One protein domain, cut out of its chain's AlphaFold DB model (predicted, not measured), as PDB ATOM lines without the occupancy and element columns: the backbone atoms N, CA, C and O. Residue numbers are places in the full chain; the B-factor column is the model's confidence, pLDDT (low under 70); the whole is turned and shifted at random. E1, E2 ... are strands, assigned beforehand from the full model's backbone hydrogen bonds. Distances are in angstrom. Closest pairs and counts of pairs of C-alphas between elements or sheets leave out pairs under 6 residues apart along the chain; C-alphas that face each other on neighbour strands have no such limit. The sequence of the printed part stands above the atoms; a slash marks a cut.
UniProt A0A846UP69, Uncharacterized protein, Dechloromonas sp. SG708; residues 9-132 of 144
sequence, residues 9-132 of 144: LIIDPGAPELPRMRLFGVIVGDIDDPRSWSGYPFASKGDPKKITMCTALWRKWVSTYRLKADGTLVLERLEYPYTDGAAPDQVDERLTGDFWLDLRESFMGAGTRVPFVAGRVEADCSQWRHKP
ATOM      1  N   LEU A   9      13.926  26.105  -2.581       96.56
ATOM      2  CA  LEU A   9      13.263  25.212  -1.635       96.56
ATOM      3  C   LEU A   9      12.899  25.989  -0.369       96.56
ATOM      4  O   LEU A   9      13.775  26.469   0.348       96.56
ATOM      5  N   ILE A  10      11.602  26.100  -0.114       96.69
ATOM      6  CA  ILE A  10      11.012  26.653   1.101       96.69
ATOM      7  C   ILE A  10      10.679  25.472   2.013       96.69
ATOM      8  O   ILE A  10      10.074  24.501   1.567       96.69
ATOM      9  N   ILE A  11      11.086  25.537   3.277       96.25
ATOM     10  CA  ILE A  11      10.839  24.478   4.262       96.25
ATOM     11  C   ILE A  11       9.926  25.055   5.340       96.25
ATOM     12  O   ILE A  11      10.293  26.029   6.001       96.25
ATOM     13  N   ASP A  12       8.737  24.477   5.491       97.25
ATOM     14  CA  ASP A  12       7.785  24.898   6.514       97.25
ATOM     15  C   ASP A  12       8.307  24.555   7.921       97.25
ATOM     16  O   ASP A  12       8.993  23.543   8.112       97.25
ATOM     17  N   PRO A  13       7.954  25.347   8.949       96.06
ATOM     18  CA  PRO A  13       8.231  24.978  10.332       96.06
ATOM     19  C   PRO A  13       7.646  23.598  10.671       96.06
ATOM     20  O   PRO A  13       6.460  23.351  10.459       96.06
ATOM     21  N   GLY A  14       8.478  22.703  11.214       94.31
ATOM     22  CA  GLY A  14       8.083  21.334  11.573       94.31
ATOM     23  C   GLY A  14       8.197  20.306  10.443       94.31
ATOM     24  O   GLY A  14       7.883  19.142  10.667       94.31
ATOM     25  N   ALA A  15       8.650  20.709   9.253       95.69
ATOM     26  CA  ALA A  15       8.994  19.778   8.185       95.69
ATOM     27  C   ALA A  15      10.208  18.898   8.543       95.69
ATOM     28  O   ALA A  15      11.029  19.300   9.375       95.69
ATOM     29  N   PRO A  16      10.355  17.726   7.892       94.00
ATOM     30  CA  PRO A  16      11.544  16.894   8.022       94.00
ATOM     31  C   PRO A  16      12.835  17.676   7.772       94.00
ATOM     32  O   PRO A  16      12.914  18.494   6.851       94.00
ATOM     33  N   GLU A  17      13.859  17.400   8.578       93.50
ATOM     34  CA  GLU A  17      15.168  18.008   8.381       93.50
ATOM     35  C   GLU A  17      15.816  17.494   7.092       93.50
ATOM     36  O   GLU A  17      15.817  16.303   6.790       93.50
ATOM     37  N   LEU A  18      16.400  18.422   6.341       94.25
ATOM     38  CA  LEU A  18      17.164  18.144   5.133       94.25
ATOM     39  C   LEU A  18      18.617  18.595   5.316       94.25
ATOM     40  O   LEU A  18      18.893  19.497   6.117       94.25
ATOM     41  N   PRO A  19      19.563  18.042   4.535       92.44
ATOM     42  CA  PRO A  19      20.902  18.600   4.425       92.44
ATOM     43  C   PRO A  19      20.847  20.105   4.142       92.44
ATOM     44  O   PRO A  19      20.084  20.553   3.284       92.44
ATOM     45  N   ARG A  20      21.706  20.887   4.808       90.94
ATOM     46  CA  ARG A  20      21.859  22.337   4.576       90.94
ATOM     47  C   ARG A  20      22.578  22.615   3.247       90.94
ATOM     48  O   ARG A  20      23.694  23.124   3.215       90.94
ATOM     49  N   MET A  21      21.943  22.231   2.150       94.25
ATOM     50  CA  MET A  21      22.440  22.279   0.777       94.25
ATOM     51  C   MET A  21      21.359  22.848  -0.147       94.25
ATOM     52  O   MET A  21      20.220  23.061   0.264       94.25
ATOM     53  N   ARG A  22      21.708  23.123  -1.406       95.12
ATOM     54  CA  ARG A  22      20.767  23.684  -2.384       95.12
ATOM     55  C   ARG A  22      20.144  22.574  -3.214       95.12
ATOM     56  O   ARG A  22      20.845  21.647  -3.614       95.12
ATOM     57  N   LEU A  23      18.856  22.692  -3.517       95.94
ATOM     58  CA  LEU A  23      18.170  21.767  -4.411       95.94
ATOM     59  C   LEU A  23      18.576  22.046  -5.858       95.94
ATOM     60  O   LEU A  23      18.512  23.178  -6.321       95.94
ATOM     61  N   PHE A  24      18.995  21.014  -6.577       93.81
ATOM     62  CA  PHE A  24      19.332  21.115  -7.997       93.81
ATOM     63  C   PHE A  24      18.435  20.275  -8.899       93.81
ATOM     64  O   PHE A  24      18.527  20.380 -10.124       93.81
ATOM     65  N   GLY A  25      17.581  19.439  -8.320       92.69
ATOM     66  CA  GLY A  25      16.586  18.720  -9.087       92.69
ATOM     67  C   GLY A  25      15.812  17.703  -8.270       92.69
ATOM     68  O   GLY A  25      16.250  17.253  -7.213       92.69
ATOM     69  N   VAL A  26      14.668  17.329  -8.830       95.75
ATOM     70  CA  VAL A  26      13.870  16.174  -8.424       95.75
ATOM     71  C   VAL A  26      14.061  15.093  -9.485       95.75
ATOM     72  O   VAL A  26      13.908  15.370 -10.684       95.75
ATOM     73  N   ILE A  27      14.454  13.896  -9.054       95.38
ATOM     74  CA  ILE A  27      14.927  12.804  -9.911       95.38
ATOM     75  C   ILE A  27      14.106  11.545  -9.648       95.38
ATOM     76  O   ILE A  27      13.919  11.166  -8.500       95.38
ATOM     77  N   VAL A  28      13.663  10.868 -10.701       95.94
ATOM     78  CA  VAL A  28      13.009   9.549 -10.630       95.94
ATOM     79  C   VAL A  28      13.949   8.471 -11.162       95.94
ATOM     80  O   VAL A  28      14.828   8.787 -11.962       95.94
ATOM     81  N   GLY A  29      13.740   7.216 -10.761       94.00
ATOM     82  CA  GLY A  29      14.540   6.063 -11.197       94.00
ATOM     83  C   GLY A  29      15.663   5.683 -10.227       94.00
ATOM     84  O   GLY A  29      15.706   6.166  -9.092       94.00
ATOM     85  N   ASP A  30      16.556   4.799 -10.673       91.31
ATOM     86  CA  ASP A  30      17.698   4.344  -9.880       91.31
ATOM     87  C   ASP A  30      18.868   5.330 -10.026       91.31
ATOM     88  O   ASP A  30      19.457   5.538 -11.087       91.31
ATOM     89  N   ILE A  31      19.189   5.988  -8.917       90.31
ATOM     90  CA  ILE A  31      20.212   7.027  -8.851       90.31
ATOM     91  C   ILE A  31      21.643   6.478  -8.950       90.31
ATOM     92  O   ILE A  31      22.564   7.271  -9.197       90.31
ATOM     93  N   ASP A  32      21.821   5.167  -8.784       87.50
ATOM     94  CA  ASP A  32      23.094   4.463  -8.930       87.50
ATOM     95  C   ASP A  32      23.331   3.996 -10.382       87.50
ATOM     96  O   ASP A  32      24.486   3.845 -10.793       87.50
ATOM     97  N   ASP A  33      22.277   3.888 -11.206       88.50
ATOM     98  CA  ASP A  33      22.379   3.654 -12.654       88.50
ATOM     99  C   ASP A  33      22.057   4.924 -13.471       88.50
ATOM    100  O   ASP A  33      20.886   5.279 -13.658       88.50
ATOM    101  N   PRO A  34      23.066   5.593 -14.068       81.19
ATOM    102  CA  PRO A  34      22.872   6.815 -14.842       81.19
ATOM    103  C   PRO A  34      22.003   6.674 -16.095       81.19
ATOM    104  O   PRO A  34      21.624   7.692 -16.673       81.19
ATOM    105  N   ARG A  35      21.706   5.451 -16.544       87.00
ATOM    106  CA  ARG A  35      20.812   5.201 -17.683       87.00
ATOM    107  C   ARG A  35      19.349   5.088 -17.276       87.00
ATOM    108  O   ARG A  35      18.486   5.135 -18.147       87.00
ATOM    109  N   SER A  36      19.085   4.920 -15.985       88.38
ATOM    110  CA  SER A  36      17.756   4.613 -15.465       88.38
ATOM    111  C   SER A  36      17.057   5.819 -14.838       88.38
ATOM    112  O   SER A  36      15.830   5.819 -14.731       88.38
ATOM    113  N   TRP A  37      17.814   6.849 -14.436       91.69
ATOM    114  CA  TRP A  37      17.236   8.033 -13.813       91.69
ATOM    115  C   TRP A  37      16.950   9.151 -14.811       91.69
ATOM    116  O   TRP A  37      17.661   9.367 -15.794       91.69
ATOM    117  N   SER A  38      15.906   9.919 -14.519       93.00
ATOM    118  CA  SER A  38      15.534  11.113 -15.275       93.00
ATOM    119  C   SER A  38      15.013  12.206 -14.350       93.00
ATOM    120  O   SER A  38      14.781  11.992 -13.162       93.00
ATOM    121  N   GLY A  39      14.802  13.407 -14.888       92.56
ATOM    122  CA  GLY A  39      14.059  14.429 -14.155       92.56
ATOM    123  C   GLY A  39      12.630  13.964 -13.861       92.56
ATOM    124  O   GLY A  39      12.039  13.244 -14.667       92.56
ATOM    125  N   TYR A  40      12.082  14.401 -12.728       94.25
ATOM    126  CA  TYR A  40      10.688  14.147 -12.374       94.25
ATOM    127  C   TYR A  40       9.729  14.648 -13.478       94.25
ATOM    128  O   TYR A  40       9.938  15.756 -13.999       94.25
ATOM    129  N   PRO A  41       8.710  13.853 -13.861       93.75
ATOM    130  CA  PRO A  41       7.794  14.172 -14.952       93.75
ATOM    131  C   PRO A  41       6.667  15.102 -14.480       93.75
ATOM    132  O   PRO A  41       5.531  14.677 -14.294       93.75
ATOM    133  N   PHE A  42       6.990  16.379 -14.287       93.31
ATOM    134  CA  PHE A  42       6.016  17.398 -13.883       93.31
ATOM    135  C   PHE A  42       4.844  17.493 -14.864       93.31
ATOM    136  O   PHE A  42       5.045  17.519 -16.085       93.31
ATOM    137  N   ALA A  43       3.626  17.589 -14.327       92.81
ATOM    138  CA  ALA A  43       2.446  17.895 -15.131       92.81
ATOM    139  C   ALA A  43       2.517  19.336 -15.657       92.81
ATOM    140  O   ALA A  43       2.163  19.616 -16.808       92.81
ATOM    141  N   SER A  44       3.033  20.235 -14.823       90.31
ATOM    142  CA  SER A  44       3.137  21.655 -15.120       90.31
ATOM    143  C   SER A  44       4.345  21.965 -15.993       90.31
ATOM    144  O   SER A  44       5.428  21.394 -15.850       90.31
ATOM    145  N   LYS A  45       4.157  22.900 -16.924       88.31
ATOM    146  CA  LYS A  45       5.185  23.327 -17.876       88.31
ATOM    147  C   LYS A  45       5.302  24.841 -17.840       88.31
ATOM    148  O   LYS A  45       4.293  25.521 -17.686       88.31
ATOM    149  N   GLY A  46       6.521  25.345 -18.018       85.81
ATOM    150  CA  GLY A  46       6.736  26.783 -18.127       85.81
ATOM    151  C   GLY A  46       6.056  27.381 -19.361       85.81
ATOM    152  O   GLY A  46       5.952  26.724 -20.402       85.81
ATOM    153  N   ASP A  47       5.624  28.634 -19.249       88.44
ATOM    154  CA  ASP A  47       5.064  29.421 -20.341       88.44
ATOM    155  C   ASP A  47       6.139  29.665 -21.417       88.44
ATOM    156  O   ASP A  47       7.126  30.367 -21.169       88.44
ATOM    157  N   PRO A  48       5.964  29.138 -22.644       86.50
ATOM    158  CA  PRO A  48       6.946  29.294 -23.709       86.50
ATOM    159  C   PRO A  48       7.200  30.755 -24.104       86.50
ATOM    160  O   PRO A  48       8.258  31.043 -24.659       86.50
ATOM    161  N   LYS A  49       6.273  31.680 -23.822       87.69
ATOM    162  CA  LYS A  49       6.429  33.112 -24.121       87.69
ATOM    163  C   LYS A  49       7.336  33.832 -23.127       87.69
ATOM    164  O   LYS A  49       7.871  34.886 -23.457       87.69
ATOM    165  N   LYS A  50       7.508  33.273 -21.926       86.50
ATOM    166  CA  LYS A  50       8.336  33.834 -20.849       86.50
ATOM    167  C   LYS A  50       9.736  33.231 -20.807       86.50
ATOM    168  O   LYS A  50      10.504  33.531 -19.908       86.50
ATOM    169  N   ILE A  51      10.068  32.343 -21.739       86.25
ATOM    170  CA  ILE A  51      11.326  31.605 -21.717       86.25
ATOM    171  C   ILE A  51      12.397  32.329 -22.535       86.25
ATOM    172  O   ILE A  51      12.289  32.459 -23.753       86.25
ATOM    173  N   THR A  52      13.501  32.675 -21.874       82.25
ATOM    174  CA  THR A  52      14.762  33.049 -22.529       82.25
ATOM    175  C   THR A  52      15.719  31.858 -22.527       82.25
ATOM    176  O   THR A  52      16.011  31.270 -21.484       82.25
ATOM    177  N   MET A  53      16.250  31.490 -23.697       76.06
ATOM    178  CA  MET A  53      17.220  30.399 -23.798       76.06
ATOM    179  C   MET A  53      18.583  30.829 -23.240       76.06
ATOM    180  O   MET A  53      19.225  31.729 -23.774       76.06
ATOM    181  N   CYS A  54      19.053  30.155 -22.188       74.56
ATOM    182  CA  CYS A  54      20.361  30.398 -21.586       74.56
ATOM    183  C   CYS A  54      21.016  29.077 -21.161       74.56
ATOM    184  O   CYS A  54      20.362  28.183 -20.627       74.56
ATOM    185  N   THR A  55      22.334  28.956 -21.350       72.06
ATOM    186  CA  THR A  55      23.087  27.749 -20.956       72.06
ATOM    187  C   THR A  55      23.132  27.527 -19.443       72.06
ATOM    188  O   THR A  55      23.463  26.422 -19.026       72.06
ATOM    189  N   ALA A  56      22.793  28.540 -18.636       68.38
ATOM    190  CA  ALA A  56      22.725  28.480 -17.173       68.38
ATOM    191  C   ALA A  56      21.402  27.899 -16.625       68.38
ATOM    192  O   ALA A  56      21.314  27.641 -15.426       68.38
ATOM    193  N   LEU A  57      20.389  27.692 -17.480       72.50
ATOM    194  CA  LEU A  57      19.110  27.070 -17.118       72.50
ATOM    195  C   LEU A  57      18.687  26.063 -18.181       72.50
ATOM    196  O   LEU A  57      17.949  26.383 -19.113       72.50
ATOM    197  N   TRP A  58      19.104  24.812 -18.027       66.81
ATOM    198  CA  TRP A  58      18.676  23.747 -18.936       66.81
ATOM    199  C   TRP A  58      17.165  23.503 -18.892       66.81
ATOM    200  O   TRP A  58      16.564  23.220 -19.927       66.81
ATOM    201  N   ARG A  59      16.539  23.690 -17.722       71.50
ATOM    202  CA  ARG A  59      15.076  23.663 -17.569       71.50
ATOM    203  C   ARG A  59      14.390  24.953 -18.017       71.50
ATOM    204  O   ARG A  59      13.176  24.963 -18.081       71.50
ATOM    205  N   LYS A  60      15.138  26.001 -18.387       84.56
ATOM    206  CA  LYS A  60      14.650  27.299 -18.898       84.56
ATOM    207  C   LYS A  60      13.871  28.179 -17.905       84.56
ATOM    208  O   LYS A  60      13.638  29.346 -18.201       84.56
ATOM    209  N   TRP A  61      13.536  27.652 -16.734       87.56
ATOM    210  CA  TRP A  61      12.963  28.350 -15.583       87.56
ATOM    211  C   TRP A  61      13.606  27.824 -14.293       87.56
ATOM    212  O   TRP A  61      14.311  26.809 -14.316       87.56
ATOM    213  N   VAL A  62      13.361  28.518 -13.183       91.69
ATOM    214  CA  VAL A  62      13.676  28.070 -11.820       91.69
ATOM    215  C   VAL A  62      12.371  27.679 -11.138       91.69
ATOM    216  O   VAL A  62      11.380  28.394 -11.224       91.69
ATOM    217  N   SER A  63      12.353  26.530 -10.487       95.12
ATOM    218  CA  SER A  63      11.192  26.000  -9.782       95.12
ATOM    219  C   SER A  63      11.285  26.377  -8.304       95.12
ATOM    220  O   SER A  63      12.342  26.220  -7.686       95.12
ATOM    221  N   THR A  64      10.186  26.847  -7.716       96.69
ATOM    222  CA  THR A  64      10.063  26.989  -6.261       96.69
ATOM    223  C   THR A  64       9.263  25.823  -5.699       96.69
ATOM    224  O   THR A  64       8.094  25.642  -6.041       96.69
ATOM    225  N   TYR A  65       9.880  25.065  -4.799       97.69
ATOM    226  CA  TYR A  65       9.232  23.995  -4.053       97.69
ATOM    227  C   TYR A  65       8.971  24.422  -2.611       97.69
ATOM    228  O   TYR A  65       9.785  25.131  -2.019       97.69
ATOM    229  N   ARG A  66       7.889  23.916  -2.022       98.06
ATOM    230  CA  ARG A  66       7.610  23.995  -0.589       98.06
ATOM    231  C   ARG A  66       7.518  22.595   0.006       98.06
ATOM    232  O   ARG A  66       6.667  21.800  -0.398       98.06
ATOM    233  N   LEU A  67       8.402  22.306   0.958       97.81
ATOM    234  CA  LEU A  67       8.339  21.125   1.809       97.81
ATOM    235  C   LEU A  67       7.473  21.446   3.024       97.81
ATOM    236  O   LEU A  67       7.812  22.325   3.817       97.81
ATOM    237  N   LYS A  68       6.364  20.726   3.159       97.81
ATOM    238  CA  LYS A  68       5.391  20.923   4.230       97.81
ATOM    239  C   LYS A  68       5.768  20.158   5.495       97.81
ATOM    240  O   LYS A  68       6.541  19.200   5.457       97.81
ATOM    241  N   ALA A  69       5.148  20.546   6.609       96.94
ATOM    242  CA  ALA A  69       5.334  19.909   7.914       96.94
ATOM    243  C   ALA A  69       5.048  18.394   7.914       96.94
ATOM    244  O   ALA A  69       5.683  17.634   8.634       96.94
ATOM    245  N   ASP A  70       4.123  17.932   7.070       96.25
ATOM    246  CA  ASP A  70       3.780  16.511   6.929       96.25
ATOM    247  C   ASP A  70       4.756  15.720   6.033       96.25
ATOM    248  O   ASP A  70       4.504  14.550   5.728       96.25
ATOM    249  N   GLY A  71       5.848  16.352   5.593       96.38
ATOM    250  CA  GLY A  71       6.858  15.774   4.711       96.38
ATOM    251  C   GLY A  71       6.477  15.769   3.233       96.38
ATOM    252  O   GLY A  71       7.235  15.241   2.421       96.38
ATOM    253  N   THR A  72       5.328  16.336   2.856       97.81
ATOM    254  CA  THR A  72       4.905  16.401   1.451       97.81
ATOM    255  C   THR A  72       5.587  17.548   0.714       97.81
ATOM    256  O   THR A  72       5.905  18.584   1.299       97.81
ATOM    257  N   LEU A  73       5.801  17.373  -0.590       98.00
ATOM    258  CA  LEU A  73       6.472  18.358  -1.432       98.00
ATOM    259  C   LEU A  73       5.513  18.906  -2.490       98.00
ATOM    260  O   LEU A  73       4.836  18.145  -3.186       98.00
ATOM    261  N   VAL A  74       5.466  20.229  -2.614       97.94
ATOM    262  CA  VAL A  74       4.633  20.938  -3.592       97.94
ATOM    263  C   VAL A  74       5.521  21.813  -4.464       97.94
ATOM    264  O   VAL A  74       6.364  22.542  -3.949       97.94
ATOM    265  N   LEU A  75       5.338  21.747  -5.779       97.62
ATOM    266  CA  LEU A  75       5.835  22.738  -6.724       97.62
ATOM    267  C   LEU A  75       4.862  23.922  -6.720       97.62
ATOM    268  O   LEU A  75       3.761  23.825  -7.255       97.62
ATOM    269  N   GLU A  76       5.258  25.027  -6.095       96.75
ATOM    270  CA  GLU A  76       4.375  26.185  -5.916       96.75
ATOM    271  C   GLU A  76       4.352  27.072  -7.157       96.75
ATOM    272  O   GLU A  76       3.287  27.501  -7.597       96.75
ATOM    273  N   ARG A  77       5.525  27.344  -7.745       96.19
ATOM    274  CA  ARG A  77       5.641  28.290  -8.861       96.19
ATOM    275  C   ARG A  77       6.869  28.071  -9.738       96.19
ATOM    276  O   ARG A  77       7.850  27.456  -9.316       96.19
ATOM    277  N   LEU A  78       6.815  28.643 -10.941       95.12
ATOM    278  CA  LEU A  78       7.905  28.691 -11.919       95.12
ATOM    279  C   LEU A  78       8.343  30.140 -12.153       95.12
ATOM    280  O   LEU A  78       7.521  31.005 -12.449       95.12
ATOM    281  N   GLU A  79       9.641  30.403 -12.040       93.50
ATOM    282  CA  GLU A  79      10.258  31.724 -12.165       93.50
ATOM    283  C   GLU A  79      11.139  31.824 -13.419       93.50
ATOM    284  O   GLU A  79      11.842  30.883 -13.793       93.50
ATOM    285  N   TYR A  80      11.152  33.009 -14.036       92.19
ATOM    286  CA  TYR A  80      11.837  33.285 -15.305       92.19
ATOM    287  C   TYR A  80      12.924  34.352 -15.121       92.19
ATOM    288  O   TYR A  80      12.769  35.487 -15.567       92.19
ATOM    289  N   PRO A  81      14.052  34.028 -14.463       88.69
ATOM    290  CA  PRO A  81      15.029  35.034 -14.032       88.69
ATOM    291  C   PRO A  81      15.774  35.738 -15.179       88.69
ATOM    292  O   PRO A  81      16.454  36.730 -14.940       88.69
ATOM    293  N   TYR A  82      15.678  35.236 -16.415       87.00
ATOM    294  CA  TYR A  82      16.307  35.836 -17.602       87.00
ATOM    295  C   TYR A  82      15.309  36.519 -18.541       87.00
ATOM    296  O   TYR A  82      15.640  36.808 -19.694       87.00
ATOM    297  N   THR A  83      14.089  36.758 -18.075       87.06
ATOM    298  CA  THR A  83      13.065  37.463 -18.837       87.06
ATOM    299  C   THR A  83      12.603  38.639 -18.002       87.06
ATOM    300  O   THR A  83      11.944  38.474 -16.979       87.06
ATOM    301  N   ASP A  84      13.020  39.830 -18.420       86.44
ATOM    302  CA  ASP A  84      12.773  41.045 -17.657       86.44
ATOM    303  C   ASP A  84      11.266  41.299 -17.488       86.44
ATOM    304  O   ASP A  84      10.483  41.132 -18.425       86.44
ATOM    305  N   GLY A  85      10.858  41.641 -16.266       87.12
ATOM    306  CA  GLY A  85       9.455  41.859 -15.901       87.12
ATOM    307  C   GLY A  85       8.538  40.624 -15.943       87.12
ATOM    308  O   GLY A  85       7.328  40.773 -15.761       87.12
ATOM    309  N   ALA A  86       9.055  39.411 -16.171       91.44
ATOM    310  CA  ALA A  86       8.220  38.214 -16.236       91.44
ATOM    311  C   ALA A  86       7.667  37.823 -14.857       91.44
ATOM    312  O   ALA A  86       8.406  37.448 -13.945       91.44
ATOM    313  N   ALA A  87       6.339  37.852 -14.722       92.81
ATOM    314  CA  ALA A  87       5.664  37.345 -13.534       92.81
ATOM    315  C   ALA A  87       5.803  35.808 -13.429       92.81
ATOM    316  O   ALA A  87       5.624  35.126 -14.452       92.81
ATOM    317  N   PRO A  88       6.054  35.258 -12.222       93.31
ATOM    318  CA  PRO A  88       6.086  33.816 -11.996       93.31
ATOM    319  C   PRO A  88       4.745  33.149 -12.312       93.31
ATOM    320  O   PRO A  88       3.688  33.728 -12.052       93.31
ATOM    321  N   ASP A  89       4.783  31.912 -12.800       94.25
ATOM    322  CA  ASP A  89       3.577  31.093 -12.955       94.25
ATOM    323  C   ASP A  89       3.270  30.376 -11.647       94.25
ATOM    324  O   ASP A  89       4.138  29.687 -11.118       94.25
ATOM    325  N   GLN A  90       2.048  30.523 -11.132       95.31
ATOM    326  CA  GLN A  90       1.569  29.740  -9.991       95.31
ATOM    327  C   GLN A  90       1.079  28.377 -10.480       95.31
ATOM    328  O   GLN A  90       0.412  28.294 -11.512       95.31
ATOM    329  N   VAL A  91       1.439  27.321  -9.756       92.81
ATOM    330  CA  VAL A  91       1.258  25.932 -10.185       92.81
ATOM    331  C   VAL A  91       0.514  25.099  -9.139       92.81
ATOM    332  O   VAL A  91      -0.454  24.430  -9.490       92.81
ATOM    333  N   ASP A  92       0.953  25.139  -7.878       94.50
ATOM    334  CA  ASP A  92       0.404  24.337  -6.771       94.50
ATOM    335  C   ASP A  92       0.309  22.818  -7.062       94.50
ATOM    336  O   ASP A  92      -0.644  22.130  -6.685       94.50
ATOM    337  N   GLU A  93       1.329  22.255  -7.714       96.88
ATOM    338  CA  GLU A  93       1.395  20.829  -8.057       96.88
ATOM    339  C   GLU A  93       1.991  20.033  -6.893       96.88
ATOM    340  O   GLU A  93       3.166  20.170  -6.552       96.88
ATOM    341  N   ARG A  94       1.195  19.151  -6.283       97.25
ATOM    342  CA  ARG A  94       1.696  18.191  -5.291       97.25
ATOM    343  C   ARG A  94       2.480  17.077  -5.985       97.25
ATOM    344  O   ARG A  94       1.927  16.365  -6.819       97.25
ATOM    345  N   LEU A  95       3.734  16.879  -5.584       97.00
ATOM    346  CA  LEU A  95       4.564  15.789  -6.098       97.00
ATOM    347  C   LEU A  95       4.147  14.455  -5.463       97.00
ATOM    348  O   LEU A  95       3.773  14.388  -4.288       97.00
ATOM    349  N   THR A  96       4.198  13.387  -6.258       96.50
ATOM    350  CA  THR A  96       3.726  12.044  -5.888       96.50
ATOM    351  C   THR A  96       4.633  10.958  -6.459       96.50
ATOM    352  O   THR A  96       5.441  11.224  -7.344       96.50
ATOM    353  N   GLY A  97       4.465   9.725  -5.982       95.62
ATOM    354  CA  GLY A  97       5.329   8.605  -6.349       95.62
ATOM    355  C   GLY A  97       6.666   8.650  -5.618       95.62
ATOM    356  O   GLY A  97       6.842   9.448  -4.696       95.62
ATOM    357  N   ASP A  98       7.581   7.787  -6.046       97.12
ATOM    358  CA  ASP A  98       8.892   7.644  -5.424       97.12
ATOM    359  C   ASP A  98       9.956   8.353  -6.266       97.12
ATOM    360  O   ASP A  98      10.064   8.157  -7.482       97.12
ATOM    361  N   PHE A  99      10.728   9.218  -5.617       97.44
ATOM    362  CA  PHE A  99      11.747  10.038  -6.263       97.44
ATOM    363  C   PHE A  99      12.839  10.447  -5.274       97.44
ATOM    364  O   PHE A  99      12.826  10.083  -4.105       97.44
ATOM    365  N   TRP A 100      13.804  11.219  -5.754       97.50
ATOM    366  CA  TRP A 100      14.947  11.696  -4.994       97.50
ATOM    367  C   TRP A 100      15.091  13.207  -5.131       97.50
ATOM    368  O   TRP A 100      14.961  13.763  -6.226       97.50
ATOM    369  N   LEU A 101      15.425  13.868  -4.027       97.44
ATOM    370  CA  LEU A 101      15.845  15.266  -3.999       97.44
ATOM    371  C   LEU A 101      17.364  15.336  -4.137       97.44
ATOM    372  O   LEU A 101      18.077  14.873  -3.252       97.44
ATOM    373  N   ASP A 102      17.871  15.913  -5.229       96.00
ATOM    374  CA  ASP A 102      19.309  16.114  -5.452       96.00
ATOM    375  C   ASP A 102      19.767  17.418  -4.788       96.00
ATOM    376  O   ASP A 102      19.665  18.504  -5.370       96.00
ATOM    377  N   LEU A 103      20.253  17.310  -3.551       96.19
ATOM    378  CA  LEU A 103      20.759  18.432  -2.765       96.19
ATOM    379  C   LEU A 103      22.281  18.496  -2.881       96.19
ATOM    380  O   LEU A 103      22.969  17.505  -2.653       96.19
ATOM    381  N   ARG A 104      22.839  19.654  -3.245       94.81
ATOM    382  CA  ARG A 104      24.287  19.816  -3.466       94.81
ATOM    383  C   ARG A 104      24.800  21.152  -2.945       94.81
ATOM    384  O   ARG A 104      24.064  22.136  -2.878       94.81
ATOM    385  N   GLU A 105      26.089  21.209  -2.626       92.81
ATOM    386  CA  GLU A 105      26.766  22.450  -2.213       92.81
ATOM    387  C   GLU A 105      26.897  23.449  -3.373       92.81
ATOM    388  O   GLU A 105      26.784  24.662  -3.207       92.81
ATOM    389  N   SER A 106      27.130  22.925  -4.578       90.44
ATOM    390  CA  SER A 106      27.230  23.677  -5.829       90.44
ATOM    391  C   SER A 106      26.864  22.777  -7.014       90.44
ATOM    392  O   SER A 106      26.666  21.574  -6.844       90.44
ATOM    393  N   PHE A 107      26.797  23.330  -8.232       86.25
ATOM    394  CA  PHE A 107      26.375  22.576  -9.423       86.25
ATOM    395  C   PHE A 107      27.177  21.277  -9.652       86.25
ATOM    396  O   PHE A 107      26.613  20.275 -10.080       86.25
ATOM    397  N   MET A 108      28.475  21.284  -9.331       87.00
ATOM    398  CA  MET A 108      29.387  20.137  -9.480       87.00
ATOM    399  C   MET A 108      29.960  19.645  -8.141       87.00
ATOM    400  O   MET A 108      30.852  18.796  -8.127       87.00
ATOM    401  N   GLY A 109      29.478  20.207  -7.031       88.62
ATOM    402  CA  GLY A 109      29.975  19.927  -5.689       88.62
ATOM    403  C   GLY A 109      29.484  18.599  -5.129       88.62
ATOM    404  O   GLY A 109      28.719  17.872  -5.773       88.62
ATOM    405  N   ALA A 110      29.933  18.308  -3.908       93.69
ATOM    406  CA  ALA A 110      29.402  17.199  -3.135       93.69
ATOM    407  C   ALA A 110      27.904  17.402  -2.884       93.69
ATOM    408  O   ALA A 110      27.390  18.529  -2.899       93.69
ATOM    409  N   GLY A 111      27.199  16.294  -2.696       94.56
ATOM    410  CA  GLY A 111      25.762  16.324  -2.514       94.56
ATOM    411  C   GLY A 111      25.221  15.109  -1.795       94.56
ATOM    412  O   GLY A 111      25.921  14.127  -1.555       94.56
ATOM    413  N   THR A 112      23.946  15.200  -1.461       96.06
ATOM    414  CA  THR A 112      23.164  14.149  -0.835       96.06
ATOM    415  C   THR A 112      21.846  14.036  -1.578       96.06
ATOM    416  O   THR A 112      21.160  15.030  -1.810       96.06
ATOM    417  N   ARG A 113      21.501  12.813  -1.964       96.38
ATOM    418  CA  ARG A 113      20.205  12.480  -2.535       96.38
ATOM    419  C   ARG A 113      19.319  11.953  -1.423       96.38
ATOM    420  O   ARG A 113      19.641  10.935  -0.809       96.38
ATOM    421  N   VAL A 114      18.238  12.676  -1.165       97.38
ATOM    422  CA  VAL A 114      17.271  12.349  -0.113       97.38
ATOM    423  C   VAL A 114      16.074  11.648  -0.752       97.38
ATOM    424  O   VAL A 114      15.529  12.199  -1.716       97.38
ATOM    425  N   PRO A 115      15.671  10.459  -0.275       97.62
ATOM    426  CA  PRO A 115      14.516   9.767  -0.818       97.62
ATOM    427  C   PRO A 115      13.224  10.518  -0.495       97.62
ATOM    428  O   PRO A 115      13.052  11.091   0.581       97.62
ATOM    429  N   PHE A 116      12.292  10.464  -1.430       97.88
ATOM    430  CA  PHE A 116      10.886  10.729  -1.210       97.88
ATOM    431  C   PHE A 116      10.145   9.443  -1.548       97.88
ATOM    432  O   PHE A 116      10.181   8.991  -2.692       97.88
ATOM    433  N   VAL A 117       9.527   8.841  -0.542       96.12
ATOM    434  CA  VAL A 117       8.894   7.525  -0.631       96.12
ATOM    435  C   VAL A 117       7.555   7.564   0.082       96.12
ATOM    436  O   VAL A 117       7.376   8.290   1.063       96.12
ATOM    437  N   ALA A 118       6.576   6.824  -0.435       93.69
ATOM    438  CA  ALA A 118       5.231   6.774   0.147       93.69
ATOM    439  C   ALA A 118       4.594   8.173   0.351       93.69
ATOM    440  O   ALA A 118       3.836   8.410   1.295       93.69
ATOM    441  N   GLY A 119       4.894   9.115  -0.550       94.12
ATOM    442  CA  GLY A 119       4.314  10.458  -0.533       94.12
ATOM    443  C   GLY A 119       4.962  11.443   0.443       94.12
ATOM    444  O   GLY A 119       4.374  12.507   0.663       94.12
ATOM    445  N   ARG A 120       6.120  11.116   1.036       96.94
ATOM    446  CA  ARG A 120       6.828  11.975   1.996       96.94
ATOM    447  C   ARG A 120       8.342  11.918   1.818       96.94
ATOM    448  O   ARG A 120       8.883  10.924   1.348       96.94
ATOM    449  N   VAL A 121       9.024  12.979   2.240       96.56
ATOM    450  CA  VAL A 121      10.483  12.986   2.410       96.56
ATOM    451  C   VAL A 121      10.886  11.992   3.500       96.56
ATOM    452  O   VAL A 121      10.311  12.001   4.589       96.56
ATOM    453  N   GLU A 122      11.893  11.172   3.209       96.00
ATOM    454  CA  GLU A 122      12.503  10.255   4.168       96.00
ATOM    455  C   GLU A 122      13.500  11.001   5.064       96.00
ATOM    456  O   GLU A 122      14.515  11.526   4.595       96.00
ATOM    457  N   ALA A 123      13.197  11.048   6.360       90.81
ATOM    458  CA  ALA A 123      13.995  11.742   7.367       90.81
ATOM    459  C   ALA A 123      15.128  10.870   7.929       90.81
ATOM    460  O   ALA A 123      16.060  11.397   8.536       90.81
ATOM    461  N   ASP A 124      15.065   9.547   7.750       93.56
ATOM    462  CA  ASP A 124      16.136   8.647   8.158       93.56
ATOM    463  C   ASP A 124      17.370   8.824   7.260       93.56
ATOM    464  O   ASP A 124      17.450   8.320   6.134       93.56
ATOM    465  N   CYS A 125      18.372   9.518   7.801       93.00
ATOM    466  CA  CYS A 125      19.638   9.795   7.133       93.00
ATOM    467  C   CYS A 125      20.387   8.535   6.672       93.00
ATOM    468  O   CYS A 125      21.220   8.632   5.773       93.00
ATOM    469  N   SER A 126      20.121   7.357   7.253       94.06
ATOM    470  CA  SER A 126      20.755   6.102   6.823       94.06
ATOM    471  C   SER A 126      20.319   5.661   5.421       94.06
ATOM    472  O   SER A 126      21.047   4.934   4.740       94.06
ATOM    473  N   GLN A 127      19.163   6.146   4.960       94.00
ATOM    474  CA  GLN A 127      18.632   5.885   3.624       94.00
ATOM    475  C   GLN A 127      19.122   6.899   2.580       94.00
ATOM    476  O   GLN A 127      18.907   6.719   1.378       94.00
ATOM    477  N   TRP A 128      19.791   7.971   3.007       96.00
ATOM    478  CA  TRP A 128      20.286   9.003   2.104       96.00
ATOM    479  C   TRP A 128      21.510   8.508   1.330       96.00
ATOM    480  O   TRP A 128      22.349   7.761   1.838       96.00
ATOM    481  N   ARG A 129      21.642   8.943   0.072       95.06
ATOM    482  CA  ARG A 129      22.786   8.577  -0.775       95.06
ATOM    483  C   ARG A 129      23.720   9.756  -0.965       95.06
ATOM    484  O   ARG A 129      23.351  10.769  -1.558       95.06
ATOM    485  N   HIS A 130      24.952   9.616  -0.495       93.31
ATOM    486  CA  HIS A 130      25.970  10.645  -0.658       93.31
ATOM    487  C   HIS A 130      26.654  10.537  -2.016       93.31
ATOM    488  O   HIS A 130      27.002   9.456  -2.485       93.31
ATOM    489  N   LYS A 131      26.882  11.693  -2.629       85.88
ATOM    490  CA  LYS A 131      27.580  11.833  -3.898       85.88
ATOM    491  C   LYS A 131      28.861  12.641  -3.672       85.88
ATOM    492  O   LYS A 131      28.768  13.786  -3.214       85.88
ATOM    493  N   PRO A 132      30.044  12.116  -4.034       84.50
ATOM    494  CA  PRO A 132      31.263  12.910  -4.005       84.50
ATOM    495  C   PRO A 132      31.186  14.031  -5.050       84.50
ATOM    496  O   PRO A 132      30.665  13.849  -6.154       84.50
TER     497      PRO A 132
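This is residues 9 to 132 of the 144 residues of an uncharacterized protein of Dechloromonas sp. SG708 (UniProt A0A846UP69). With little regular structure, two twisted sheets, antiparallel E2 E6 E7 E8 and mixed E1 E3 E4 E5, stand at an angle, E2 near E3. In each, the last three strands form a meander of successive antiparallel neighbours. The 124 printed residues hold eight strands, 45 residues, and no named helix: all strand. It is compact, radius of gyration of the C-alphas 14.7 A, spanning 43 by 30 by 24 A.

In E2, residues 22 to 28, N 24 is within hydrogen-bond range of O 102 of E6, residues 99 to 104, at 2.9 A. E1, residues 9 to 11, is closest to E2 at C-alphas 9 and 23, 6.6 A.

Find E1 beginning at C-alpha 9 (13.263, 25.212, -1.635), and E8, residues 129 to 131, ending at C-alpha 131 (27.580, 11.833, -3.898). E3 spans 62 to 67, E4 73 to 79, E5 89 to 94, E7 111 to 117.

Residues 56 and 58 are under pLDDT 70; links E2 to E3 and E7 to E8 are long.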